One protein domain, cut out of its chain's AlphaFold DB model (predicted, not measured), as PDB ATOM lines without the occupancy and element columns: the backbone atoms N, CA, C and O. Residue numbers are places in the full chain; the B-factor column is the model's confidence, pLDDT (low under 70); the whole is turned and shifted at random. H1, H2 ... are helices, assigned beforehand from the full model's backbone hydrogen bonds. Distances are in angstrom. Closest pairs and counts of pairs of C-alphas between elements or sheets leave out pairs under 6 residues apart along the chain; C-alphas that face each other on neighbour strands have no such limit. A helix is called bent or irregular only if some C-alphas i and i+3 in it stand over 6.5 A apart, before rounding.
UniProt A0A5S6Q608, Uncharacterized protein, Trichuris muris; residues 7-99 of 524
ATOM      1  N   THR A   7     143.732 157.074 171.132       61.97
ATOM      2  CA  THR A   7     144.724 155.983 171.061       61.97
ATOM      3  C   THR A   7     146.151 156.474 171.334       61.97
ATOM      4  O   THR A   7     146.927 155.813 172.019       61.97
ATOM      5  N   GLU A   8     146.502 157.671 170.861       64.81
ATOM      6  CA  GLU A   8     147.837 158.256 171.020       64.81
ATOM      7  C   GLU A   8     148.028 158.885 172.395       64.81
ATOM      8  O   GLU A   8     149.145 158.879 172.917       64.81
ATOM      9  N   LYS A   9     146.948 159.373 173.020       69.88
ATOM     10  CA  LYS A   9     146.949 159.784 174.431       69.88
ATOM     11  C   LYS A   9     147.190 158.578 175.338       69.88
ATOM     12  O   LYS A   9     148.057 158.663 176.206       69.88
ATOM     13  N   GLU A  10     146.496 157.459 175.116       71.12
ATOM     14  CA  GLU A  10     146.712 156.227 175.887       71.12
ATOM     15  C   GLU A  10     148.147 155.712 175.707       71.12
ATOM     16  O   GLU A  10     148.864 155.537 176.691       71.12
ATOM     17  N   LEU A  11     148.604 155.574 174.458       73.44
ATOM     18  CA  LEU A  11     149.962 155.146 174.110       73.44
ATOM     19  C   LEU A  11     151.029 156.012 174.794       73.44
ATOM     20  O   LEU A  11     151.952 155.512 175.442       73.44
ATOM     21  N   THR A  12     150.867 157.334 174.697       73.56
ATOM     22  CA  THR A  12     151.750 158.318 175.329       73.56
ATOM     23  C   THR A  12     151.748 158.175 176.850       73.56
ATOM     24  O   THR A  12     152.799 158.314 177.475       73.56
ATOM     25  N   ASN A  13     150.596 157.896 177.461       79.50
ATOM     26  CA  ASN A  13     150.489 157.709 178.905       79.50
ATOM     27  C   ASN A  13     151.147 156.398 179.360       79.50
ATOM     28  O   ASN A  13     151.930 156.441 180.301       79.50
ATOM     29  N   VAL A  14     150.940 155.274 178.661       81.12
ATOM     30  CA  VAL A  14     151.585 153.983 178.978       81.12
ATOM     31  C   VAL A  14     153.111 154.117 179.003       81.12
ATOM     32  O   VAL A  14     153.747 153.776 180.002       81.12
ATOM     33  N   TYR A  15     153.716 154.683 177.951       81.19
ATOM     34  CA  TYR A  15     155.171 154.850 177.909       81.19
ATOM     35  C   TYR A  15     155.686 155.923 178.886       81.19
ATOM     36  O   TYR A  15     156.784 155.763 179.424       81.19
ATOM     37  N   LYS A  16     154.915 156.985 179.182       82.50
ATOM     38  CA  LYS A  16     155.253 157.942 180.257       82.50
ATOM     39  C   LYS A  16     155.291 157.263 181.624       82.50
ATOM     40  O   LYS A  16     156.261 157.466 182.349       82.50
ATOM     41  N   THR A  17     154.275 156.472 181.968       83.56
ATOM     42  CA  THR A  17     154.204 155.777 183.262       83.56
ATOM     43  C   THR A  17     155.362 154.797 183.399       83.56
ATOM     44  O   THR A  17     156.099 154.891 184.376       83.56
ATOM     45  N   LEU A  18     155.639 153.977 182.377       82.88
ATOM     46  CA  LEU A  18     156.810 153.093 182.370       82.88
ATOM     47  C   LEU A  18     158.123 153.870 182.589       82.88
ATOM     48  O   LEU A  18     158.945 153.482 183.416       82.88
ATOM     49  N   LEU A  19     158.323 155.000 181.901       84.31
ATOM     50  CA  LEU A  19     159.517 155.843 182.063       84.31
ATOM     51  C   LEU A  19     159.628 156.509 183.444       84.31
ATOM     52  O   LEU A  19     160.742 156.834 183.861       84.31
ATOM     53  N   LEU A  20     158.514 156.731 184.148       85.12
ATOM     54  CA  LEU A  20     158.498 157.218 185.529       85.12
ATOM     55  C   LEU A  20     158.822 156.084 186.510       85.12
ATOM     56  O   LEU A  20     159.751 156.232 187.301       85.12
ATOM     57  N   THR A  21     158.158 154.933 186.384       84.25
ATOM     58  CA  THR A  21     158.421 153.722 187.177       84.25
ATOM     59  C   THR A  21     159.892 153.301 187.079       84.25
ATOM     60  O   THR A  21     160.554 153.104 188.094       84.25
ATOM     61  N   VAL A  22     160.469 153.272 185.873       82.88
ATOM     62  CA  VAL A  22     161.894 152.944 185.673       82.88
ATOM     63  C   VAL A  22     162.830 153.968 186.325       82.88
ATOM     64  O   VAL A  22     163.868 153.586 186.860       82.88
ATOM     65  N   LYS A  23     162.480 155.260 186.344       82.81
ATOM     66  CA  LYS A  23     163.274 156.285 187.048       82.81
ATOM     67  C   LYS A  23     163.183 156.189 188.571       82.81
ATOM     68  O   LYS A  23     164.122 156.605 189.235       82.81
ATOM     69  N   GLN A  24     162.069 155.693 189.107       82.38
ATOM     70  CA  GLN A  24     161.859 155.531 190.549       82.38
ATOM     71  C   GLN A  24     162.525 154.264 191.103       82.38
ATOM     72  O   GLN A  24     162.942 154.258 192.257       82.38
ATOM     73  N   LEU A  25     162.633 153.203 190.294       81.81
ATOM     74  CA  LEU A  25     163.150 151.903 190.735       81.81
ATOM     75  C   LEU A  25     164.659 151.703 190.520       81.81
ATOM     76  O   LEU A  25     165.248 150.842 191.174       81.81
ATOM     77  N   ILE A  26     165.306 152.463 189.627       80.00
ATOM     78  CA  ILE A  26     166.773 152.437 189.511       80.00
ATOM     79  C   ILE A  26     167.378 153.207 190.690       80.00
ATOM     80  O   ILE A  26     167.043 154.368 190.921       80.00
ATOM     81  N   ARG A  27     168.297 152.563 191.415       77.75
ATOM     82  CA  ARG A  27     168.931 153.118 192.616       77.75
ATOM     83  C   ARG A  27     169.716 154.406 192.304       77.75
ATOM     84  O   ARG A  27     170.431 154.441 191.299       77.75
ATOM     85  N   PRO A  28     169.635 155.460 193.141       68.88
ATOM     86  CA  PRO A  28     170.299 156.744 192.882       68.88
ATOM     87  C   PRO A  28     171.836 156.662 192.907       68.88
ATOM     88  O   PRO A  28     172.509 157.533 192.351       68.88
ATOM     89  N   GLU A  29     172.400 155.612 193.508       74.50
ATOM     90  CA  GLU A  29     173.823 155.274 193.449       74.50
ATOM     91  C   GLU A  29     174.262 154.926 192.014       74.50
ATOM     92  O   GLU A  29     175.327 155.361 191.567       74.50
ATOM     93  N   ASP A  30     173.407 154.236 191.248       75.25
ATOM     94  CA  ASP A  30     173.648 153.798 189.868       75.25
ATOM     95  C   ASP A  30     173.424 154.937 188.854       75.25
ATOM     96  O   ASP A  30     172.716 154.806 187.851       75.25
ATOM     97  N   LYS A  31     174.072 156.086 189.087       71.00
ATOM     98  CA  LYS A  31     173.923 157.344 188.325       71.00
ATOM     99  C   LYS A  31     174.038 157.177 186.803       71.00
ATOM    100  O   LYS A  31     173.421 157.932 186.050       71.00
ATOM    101  N   GLN A  32     174.806 156.190 186.331       72.06
ATOM    102  CA  GLN A  32     174.871 155.850 184.906       72.06
ATOM    103  C   GLN A  32     173.589 155.176 184.398       72.06
ATOM    104  O   GLN A  32     173.112 155.543 183.328       72.06
ATOM    105  N   LEU A  33     172.999 154.235 185.142       72.00
ATOM    106  CA  LEU A  33     171.766 153.542 184.754       72.00
ATOM    107  C   LEU A  33     170.554 154.481 184.821       72.00
ATOM    108  O   LEU A  33     169.792 154.536 183.855       72.00
ATOM    109  N   VAL A  34     170.445 155.293 185.885       69.06
ATOM    110  CA  VAL A  34     169.389 156.316 186.057       69.06
ATOM    111  C   VAL A  34     169.323 157.253 184.843       69.06
ATOM    112  O   VAL A  34     168.243 157.635 184.393       69.06
ATOM    113  N   ARG A  35     170.484 157.602 184.271       71.00
ATOM    114  CA  ARG A  35     170.577 158.419 183.055       71.00
ATOM    115  C   ARG A  35     170.360 157.601 181.780       71.00
ATOM    116  O   ARG A  35     169.608 158.026 180.907       71.00
ATOM    117  N   ASN A  36     171.028 156.458 181.639       73.38
ATOM    118  CA  ASN A  36     171.136 155.756 180.360       73.38
ATOM    119  C   ASN A  36     169.911 154.902 180.019       73.38
ATOM    120  O   ASN A  36     169.532 154.873 178.851       73.38
ATOM    121  N   VAL A  37     169.271 154.237 180.989       72.75
ATOM    122  CA  VAL A  37     168.150 153.319 180.707       72.75
ATOM    123  C   VAL A  37     166.903 154.077 180.218       72.75
ATOM    124  O   VAL A  37     166.417 153.743 179.134       72.75
ATOM    125  N   PRO A  38     166.429 155.163 180.870       76.00
ATOM    126  CA  PRO A  38     165.308 155.948 180.344       76.00
ATOM    127  C   PRO A  38     165.629 156.617 178.999       76.00
ATOM    128  O   PRO A  38     164.755 156.726 178.140       76.00
ATOM    129  N   LEU A  39     166.885 157.035 178.777       72.75
ATOM    130  CA  LEU A  39     167.323 157.577 177.484       72.75
ATOM    131  C   LEU A  39     167.367 156.512 176.380       72.75
ATOM    132  O   LEU A  39     167.095 156.847 175.230       72.75
ATOM    133  N   ALA A  40     167.698 155.257 176.693       70.81
ATOM    134  CA  ALA A  40     167.667 154.155 175.734       70.81
ATOM    135  C   ALA A  40     166.225 153.802 175.340       70.81
ATOM    136  O   ALA A  40     165.931 153.736 174.148       70.81
ATOM    137  N   ILE A  41     165.327 153.673 176.326       74.25
ATOM    138  CA  ILE A  41     163.895 153.413 176.106       74.25
ATOM    139  C   ILE A  41     163.278 154.526 175.246       74.25
ATOM    140  O   ILE A  41     162.729 154.232 174.187       74.25
ATOM    141  N   MET A  42     163.443 155.802 175.634       73.56
ATOM    142  CA  MET A  42     162.935 156.925 174.833       73.56
ATOM    143  C   MET A  42     163.506 156.925 173.416       73.56
ATOM    144  O   MET A  42     162.732 157.046 172.474       73.56
ATOM    145  N   LYS A  43     164.826 156.746 173.244       71.56
ATOM    146  CA  LYS A  43     165.448 156.721 171.911       71.56
ATOM    147  C   LYS A  43     164.843 155.650 171.016       71.56
ATOM    148  O   LYS A  43     164.562 155.956 169.863       71.56
ATOM    149  N   CYS A  44     164.657 154.424 171.511       66.00
ATOM    150  CA  CYS A  44     164.047 153.356 170.720       66.00
ATOM    151  C   CYS A  44     162.606 153.708 170.331       66.00
ATOM    152  O   CYS A  44     162.302 153.679 169.146       66.00
ATOM    153  N   ILE A  45     161.769 154.145 171.278       69.31
ATOM    154  CA  ILE A  45     160.377 154.542 170.994       69.31
ATOM    155  C   ILE A  45     160.320 155.681 169.958       69.31
ATOM    156  O   ILE A  45     159.533 155.613 169.024       69.31
ATOM    157  N   THR A  46     161.190 156.695 170.053       66.31
ATOM    158  CA  THR A  46     161.247 157.810 169.085       66.31
ATOM    159  C   THR A  46     161.938 157.470 167.757       66.31
ATOM    160  O   THR A  46     162.123 158.365 166.939       66.31
ATOM    161  N   THR A  47     162.402 156.231 167.558       59.44
ATOM    162  CA  THR A  47     163.050 155.769 166.308       59.44
ATOM    163  C   THR A  47     162.432 154.483 165.753       59.44
ATOM    164  O   THR A  47     163.001 153.868 164.856       59.44
ATOM    165  N   MET A  48     161.280 154.073 166.283       62.00
ATOM    166  CA  MET A  48     160.450 152.998 165.746       62.00
ATOM    167  C   MET A  48     159.280 153.602 164.969       62.00
ATOM    168  O   MET A  48     158.759 154.652 165.345       62.00
ATOM    169  N   GLU A  49     158.853 152.919 163.909       58.47
ATOM    170  CA  GLU A  49     157.639 153.267 163.167       58.47
ATOM    171  C   GLU A  49     156.412 153.273 164.082       58.47
ATOM    172  O   GLU A  49     156.278 152.459 165.002       58.47
ATOM    173  N   PHE A  50     155.504 154.209 163.813       56.38
ATOM    174  CA  PHE A  50     154.386 154.536 164.691       56.38
ATOM    175  C   PHE A  50     153.467 153.337 164.944       56.38
ATOM    176  O   PHE A  50     153.070 153.096 166.083       56.38
ATOM    177  N   ASP A  51     153.216 152.532 163.913       53.59
ATOM    178  CA  ASP A  51     152.367 151.342 163.991       53.59
ATOM    179  C   ASP A  51     153.039 150.196 164.766       53.59
ATOM    180  O   ASP A  51     152.383 149.462 165.504       53.59
ATOM    181  N   VAL A  52     154.374 150.109 164.724       60.12
ATOM    182  CA  VAL A  52     155.146 149.156 165.541       60.12
ATOM    183  C   VAL A  52     155.165 149.588 167.013       60.12
ATOM    184  O   VAL A  52     155.087 148.737 167.901       60.12
ATOM    185  N   VAL A  53     155.186 150.894 167.301       60.22
ATOM    186  CA  VAL A  53     155.025 151.429 168.670       60.22
ATOM    187  C   VAL A  53     153.594 151.230 169.190       60.22
ATOM    188  O   VAL A  53     153.432 150.908 170.370       60.22
ATOM    189  N   LYS A  54     152.578 151.379 168.321       64.06
ATOM    190  CA  LYS A  54     151.151 151.105 168.589       64.06
ATOM    191  C   LYS A  54     150.812 149.613 168.696       64.06
ATOM    192  O   LYS A  54     149.741 149.289 169.202       64.06
ATOM    193  N   SER A  55     151.689 148.708 168.246       69.44
ATOM    194  CA  SER A  55     151.420 147.265 168.248       69.44
ATOM    195  C   SER A  55     151.011 146.751 169.637       69.44
ATOM    196  O   SER A  55     151.668 147.024 170.648       69.44
ATOM    197  N   ALA A  56     149.916 145.984 169.692       70.88
ATOM    198  CA  ALA A  56     149.309 145.544 170.951       70.88
ATOM    199  C   ALA A  56     150.291 144.764 171.844       70.88
ATOM    200  O   ALA A  56     150.263 144.901 173.065       70.88
ATOM    201  N   GLU A  57     151.215 144.005 171.247       74.19
ATOM    202  CA  GLU A  57     152.297 143.321 171.959       74.19
ATOM    203  C   GLU A  57     153.187 144.284 172.756       74.19
ATOM    204  O   GLU A  57     153.464 144.031 173.928       74.19
ATOM    205  N   MET A  58     153.617 145.392 172.140       75.31
ATOM    206  CA  MET A  58     154.507 146.373 172.764       75.31
ATOM    207  C   MET A  58     153.800 147.157 173.865       75.31
ATOM    208  O   MET A  58     154.372 147.353 174.940       75.31
ATOM    209  N   VAL A  59     152.536 147.525 173.641       77.94
ATOM    210  CA  VAL A  59     151.690 148.164 174.658       77.94
ATOM    211  C   VAL A  59     151.465 147.218 175.843       77.94
ATOM    212  O   VAL A  59     151.660 147.617 176.990       77.94
ATOM    213  N   ASN A  60     151.152 145.944 175.594       81.75
ATOM    214  CA  ASN A  60     150.944 144.942 176.645       81.75
ATOM    215  C   ASN A  60     152.246 144.531 177.351       81.75
ATOM    216  O   ASN A  60     152.214 144.093 178.501       81.75
ATOM    217  N   MET A  61     153.405 144.654 176.699       80.38
ATOM    218  CA  MET A  61     154.717 144.484 177.333       80.38
ATOM    219  C   MET A  61     155.045 145.675 178.245       80.38
ATOM    220  O   MET A  61     155.465 145.475 179.381       80.38
ATOM    221  N   ALA A  62     154.774 146.906 177.796       82.81
ATOM    222  CA  ALA A  62     154.957 148.116 178.595       82.81
ATOM    223  C   ALA A  62     154.009 148.179 179.811       82.81
ATOM    224  O   ALA A  62     154.454 148.529 180.906       82.81
ATOM    225  N   LYS A  63     152.733 147.792 179.649       85.38
ATOM    226  CA  LYS A  63     151.755 147.681 180.748       85.38
ATOM    227  C   LYS A  63     152.217 146.664 181.803       85.38
ATOM    228  O   LYS A  63     152.443 147.059 182.945       85.38
ATOM    229  N   ARG A  64     152.511 145.414 181.409       85.31
ATOM    230  CA  ARG A  64     153.036 144.375 182.325       85.31
ATOM    231  C   ARG A  64     154.290 144.816 183.074       85.31
ATOM    232  O   ARG A  64     154.322 144.737 184.294       85.31
ATOM    233  N   LEU A  65     155.293 145.369 182.387       83.56
ATOM    234  CA  LEU A  65     156.508 145.857 183.053       83.56
ATOM    235  C   LEU A  65     156.220 146.982 184.060       83.56
ATOM    236  O   LEU A  65     156.836 147.018 185.121       83.56
ATOM    237  N   THR A  66     155.262 147.865 183.777       85.69
ATOM    238  CA  THR A  66     154.846 148.921 184.720       85.69
ATOM    239  C   THR A  66     154.257 148.336 186.012       85.69
ATOM    240  O   THR A  66     154.479 148.884 187.090       85.69
ATOM    241  N   GLU A  67     153.553 147.204 185.923       86.62
ATOM    242  CA  GLU A  67     152.924 146.512 187.056       86.62
ATOM    243  C   GLU A  67     153.848 145.518 187.778       86.62
ATOM    244  O   GLU A  67     153.675 145.281 188.975       86.62
ATOM    245  N   GLU A  68     154.792 144.900 187.068       85.94
ATOM    246  CA  GLU A  68     155.672 143.848 187.586       85.94
ATOM    247  C   GLU A  68     156.969 144.406 188.185       85.94
ATOM    248  O   GLU A  68     157.368 143.970 189.264       85.94
ATOM    249  N   LEU A  69     157.622 145.381 187.534       85.12
ATOM    250  CA  LEU A  69     158.929 145.901 187.969       85.12
ATOM    251  C   LEU A  69     158.959 146.376 189.438       85.12
ATOM    252  O   LEU A  69     159.938 146.055 190.113       85.12
ATOM    253  N   PRO A  70     157.929 147.057 189.996       86.12
ATOM    254  CA  PRO A  70     157.929 147.465 191.406       86.12
ATOM    255  C   PRO A  70     157.937 146.309 192.420       86.12
ATOM    256  O   PRO A  70     158.132 146.550 193.608       86.12
ATOM    257  N   LYS A  71     157.679 145.072 191.973       87.38
ATOM    258  CA  LYS A  71     157.538 143.868 192.811       87.38
ATOM    259  C   LYS A  71     158.763 142.941 192.738       87.38
ATOM    260  O   LYS A  71     158.784 141.923 193.422       87.38
ATOM    261  N   MET A  72     159.752 143.253 191.895       84.94
ATOM    262  CA  MET A  72     160.938 142.415 191.667       84.94
ATOM    263  C   MET A  72     162.109 142.782 192.584       84.94
ATOM    264  O   MET A  72     162.276 143.938 192.974       84.94
ATOM    265  N   GLU A  73     163.002 141.822 192.836       86.19
ATOM    266  CA  GLU A  73     164.332 142.147 193.354       86.19
ATOM    267  C   GLU A  73     165.156 142.942 192.327       86.19
ATOM    268  O   GLU A  73     165.015 142.783 191.113       86.19
ATOM    269  N   TYR A  74     166.076 143.777 192.819       80.25
ATOM    270  CA  TYR A  74     166.826 144.725 191.987       80.25
ATOM    271  C   TYR A  74     167.647 144.062 190.862       80.25
ATOM    272  O   TYR A  74     167.789 144.627 189.778       80.25
ATOM    273  N   ALA A  75     168.154 142.845 191.088       77.25
ATOM    274  CA  ALA A  75     168.899 142.095 190.078       77.25
ATOM    275  C   ALA A  75     168.003 141.633 188.912       77.25
ATOM    276  O   ALA A  75     168.365 141.818 187.745       77.25
ATOM    277  N   ASP A  76     166.818 141.087 189.206       80.44
ATOM    278  CA  ASP A  76     165.864 140.669 188.174       80.44
ATOM    279  C   ASP A  76     165.177 141.867 187.503       80.44
ATOM    280  O   ASP A  76     164.953 141.827 186.294       80.44
ATOM    281  N   LEU A  77     164.968 142.981 188.215       83.81
ATOM    282  CA  LEU A  77     164.548 144.256 187.621       83.81
ATOM    283  C   LEU A  77     165.521 144.724 186.526       83.81
ATOM    284  O   LEU A  77     165.098 145.036 185.411       83.81
ATOM    285  N   LEU A  78     166.830 144.741 186.800       79.62
ATOM    286  CA  LEU A  78     167.836 145.144 185.809       79.62
ATOM    287  C   LEU A  78     167.910 144.167 184.625       79.62
ATOM    288  O   LEU A  78     168.100 144.585 183.480       79.62
ATOM    289  N   LYS A  79     167.715 142.871 184.879       84.56
ATOM    290  CA  LYS A  79     167.660 141.811 183.862       84.56
ATOM    291  C   LYS A  79     166.430 141.944 182.957       84.56
ATOM    292  O   LYS A  79     166.586 141.896 181.739       84.56
ATOM    293  N   GLN A  80     165.244 142.190 183.516       80.06
ATOM    294  CA  GLN A  80     164.011 142.415 182.751       80.06
ATOM    295  C   GLN A  80     164.057 143.729 181.965       80.06
ATOM    296  O   GLN A  80     163.704 143.755 180.786       80.06
ATOM    297  N   LEU A  81     164.592 144.806 182.552       81.12
ATOM    298  CA  LEU A  81     164.821 146.059 181.827       81.12
ATOM    299  C   LEU A  81     165.815 145.899 180.677       81.12
ATOM    300  O   LEU A  81     165.607 146.480 179.612       81.12
ATOM    301  N   LYS A  82     166.862 145.082 180.847       81.69
ATOM    302  CA  LYS A  82     167.765 144.736 179.746       81.69
ATOM    303  C   LYS A  82     167.027 143.979 178.639       81.69
ATOM    304  O   LYS A  82     167.132 144.387 177.487       81.69
ATOM    305  N   ILE A  83     166.263 142.935 178.975       80.75
ATOM    306  CA  ILE A  83     165.464 142.160 178.006       80.75
ATOM    307  C   ILE A  83     164.525 143.085 177.218       80.75
ATOM    308  O   ILE A  83     164.487 143.016 175.992       80.75
ATOM    309  N   TYR A  84     163.836 144.005 177.899       82.12
ATOM    310  CA  TYR A  84     162.942 144.976 177.268       82.12
ATOM    311  C   TYR A  84     163.665 145.969 176.343       82.12
ATOM    312  O   TYR A  84     163.205 146.234 175.233       82.12
ATOM    313  N   VAL A  85     164.816 146.508 176.762       79.81
ATOM    314  CA  VAL A  85     165.614 147.433 175.938       79.81
ATOM    315  C   VAL A  85     166.236 146.722 174.733       79.81
ATOM    316  O   VAL A  85     166.259 147.293 173.640       79.81
ATOM    317  N   ASP A  86     166.697 145.481 174.895       76.12
ATOM    318  CA  ASP A  86     167.207 144.662 173.793       76.12
ATOM    319  C   ASP A  86     166.077 144.239 172.829       76.12
ATOM    320  O   ASP A  86     166.313 144.182 171.622       76.12
ATOM    321  N   GLU A  87     164.839 144.044 173.305       78.69
ATOM    322  CA  GLU A  87     163.654 143.782 172.470       78.69
ATOM    323  C   GLU A  87     163.181 145.019 171.692       78.69
ATOM    324  O   GLU A  87     163.033 144.953 170.471       78.69
ATOM    325  N   LEU A  88     163.051 146.175 172.355       74.38
ATOM    326  CA  LEU A  88     162.845 147.474 171.696       74.38
ATOM    327  C   LEU A  88     163.891 147.700 170.595       74.38
ATOM    328  O   LEU A  88     163.577 148.133 169.487       74.38
ATOM    329  N   ARG A  89     165.153 147.359 170.881       72.31
ATOM    330  CA  ARG A  89     166.259 147.450 169.925       72.31
ATOM    331  C   ARG A  89     166.179 146.398 168.813       72.31
ATOM    332  O   ARG A  89     166.615 146.697 167.707       72.31
ATOM    333  N   ARG A  90     165.649 145.192 169.058       72.62
ATOM    334  CA  ARG A  90     165.352 144.206 167.999       72.62
ATOM    335  C   ARG A  90     164.298 144.755 167.046       72.62
ATOM    336  O   ARG A  90     164.592 144.862 165.862       72.62
ATOM    337  N   ARG A  91     163.132 145.175 167.547       68.19
ATOM    338  CA  ARG A  91     162.026 145.672 166.706       68.19
ATOM    339  C   ARG A  91     162.395 146.934 165.930       68.19
ATOM    340  O   ARG A  91     162.116 147.012 164.740       68.19
ATOM    341  N   ARG A  92     163.115 147.871 166.556       65.56
ATOM    342  CA  ARG A  92     163.687 149.031 165.856       65.56
ATOM    343  C   ARG A  92     164.667 148.629 164.752       65.56
ATOM    344  O   ARG A  92     164.621 149.194 163.671       65.56
ATOM    345  N   ASP A  93     165.569 147.683 165.009       60.66
ATOM    346  CA  ASP A  93     166.548 147.271 163.996       60.66
ATOM    347  C   ASP A  93     165.912 146.436 162.865       60.66
ATOM    348  O   ASP A  93     166.469 146.416 161.775       60.66
ATOM    349  N   VAL A  94     164.749 145.805 163.093       58.97
ATOM    350  CA  VAL A  94     163.907 145.228 162.028       58.97
ATOM    351  C   VAL A  94     163.307 146.341 161.165       58.97
ATOM    352  O   VAL A  94     163.538 146.338 159.961       58.97
ATOM    353  N   VAL A  95     162.647 147.334 161.775       55.06
ATOM    354  CA  VAL A  95     162.106 148.526 161.087       55.06
ATOM    355  C   VAL A  95     163.172 149.228 160.235       55.06
ATOM    356  O   VAL A  95     162.978 149.468 159.048       55.06
ATOM    357  N   LEU A  96     164.354 149.471 160.806       51.69
ATOM    358  CA  LEU A  96     165.486 150.093 160.107       51.69
ATOM    359  C   LEU A  96     166.144 149.187 159.046       51.69
ATOM    360  O   LEU A  96     167.065 149.637 158.371       51.69
ATOM    361  N   SER A  97     165.714 147.925 158.917       46.25
ATOM    362  CA  SER A  97     166.118 147.008 157.838       46.25
ATOM    363  C   SER A  97     165.033 146.805 156.772       46.25
ATOM    364  O   SER A  97     165.343 146.340 155.681       46.25
ATOM    365  N   SER A  98     163.782 147.193 157.048       44.50
ATOM    366  CA  SER A  98     162.729 147.349 156.034       44.50
ATOM    367  C   SER A  98     162.698 148.759 155.427       44.50
ATOM    368  O   SER A  98     162.296 148.921 154.278       44.50
ATOM    369  N   SER A  99     163.179 149.781 156.147       43.56
ATOM    370  CA  SER A  99     163.156 151.186 155.707       43.56
ATOM    371  C   SER A  99     164.244 151.583 154.689       43.56
ATOM    372  O   SER A  99     164.458 152.776 154.471       43.56
TER     373      SER A  99
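Overview. This is residues 7 to 99 of the 524 residues of an uncharacterized protein of Trichuris muris (UniProt A0A5S6Q608). The longest helix, H5, belongs to an up-and-down bundle of four, each running against the one before: H4 and H5 face the hairpin H1 and H2, and short H3 lies in the turn from H2 to H4. The 93 printed residues, all helix in class with five named helices and no named strand, are compact, with a radius of gyration of 13.0 A for the C-alphas, and span 39 by 25 by 18 A.

Along the chain. Find C-alpha 74 at (166.826, 144.725, 191.987); H5 runs 37.0 A to C-alpha 99 at (163.156, 151.186, 155.707). H1 is residues 7 to 25, 27.3 A; H2 31 to 45; H3 50 to 54; H4 56 to 71, only just irregular, with C-alphas 67 and 70 6.7 A apart.

Arrangement. H5 touches H2 with residues 85 to 92 alone, closest C-alphas Leu 88 and Cys 44, 6.1 A. H1 touches H4, closest C-alphas Leu 18 and Thr 66, 5.2 A, at a shallow tilt of 28 degrees. H2 and H4 are apart. O i to N i+4 pairs are within hydrogen-bond range throughout H1, H3 and H5, in 9 of 11 in H2 and 10 of 12 in H4.

Size, cuts and confidence. The printed part has no cut, and its links are tight. Look for pLDDT under 70 at, among others, residues 44 to 55 and 91 to 99.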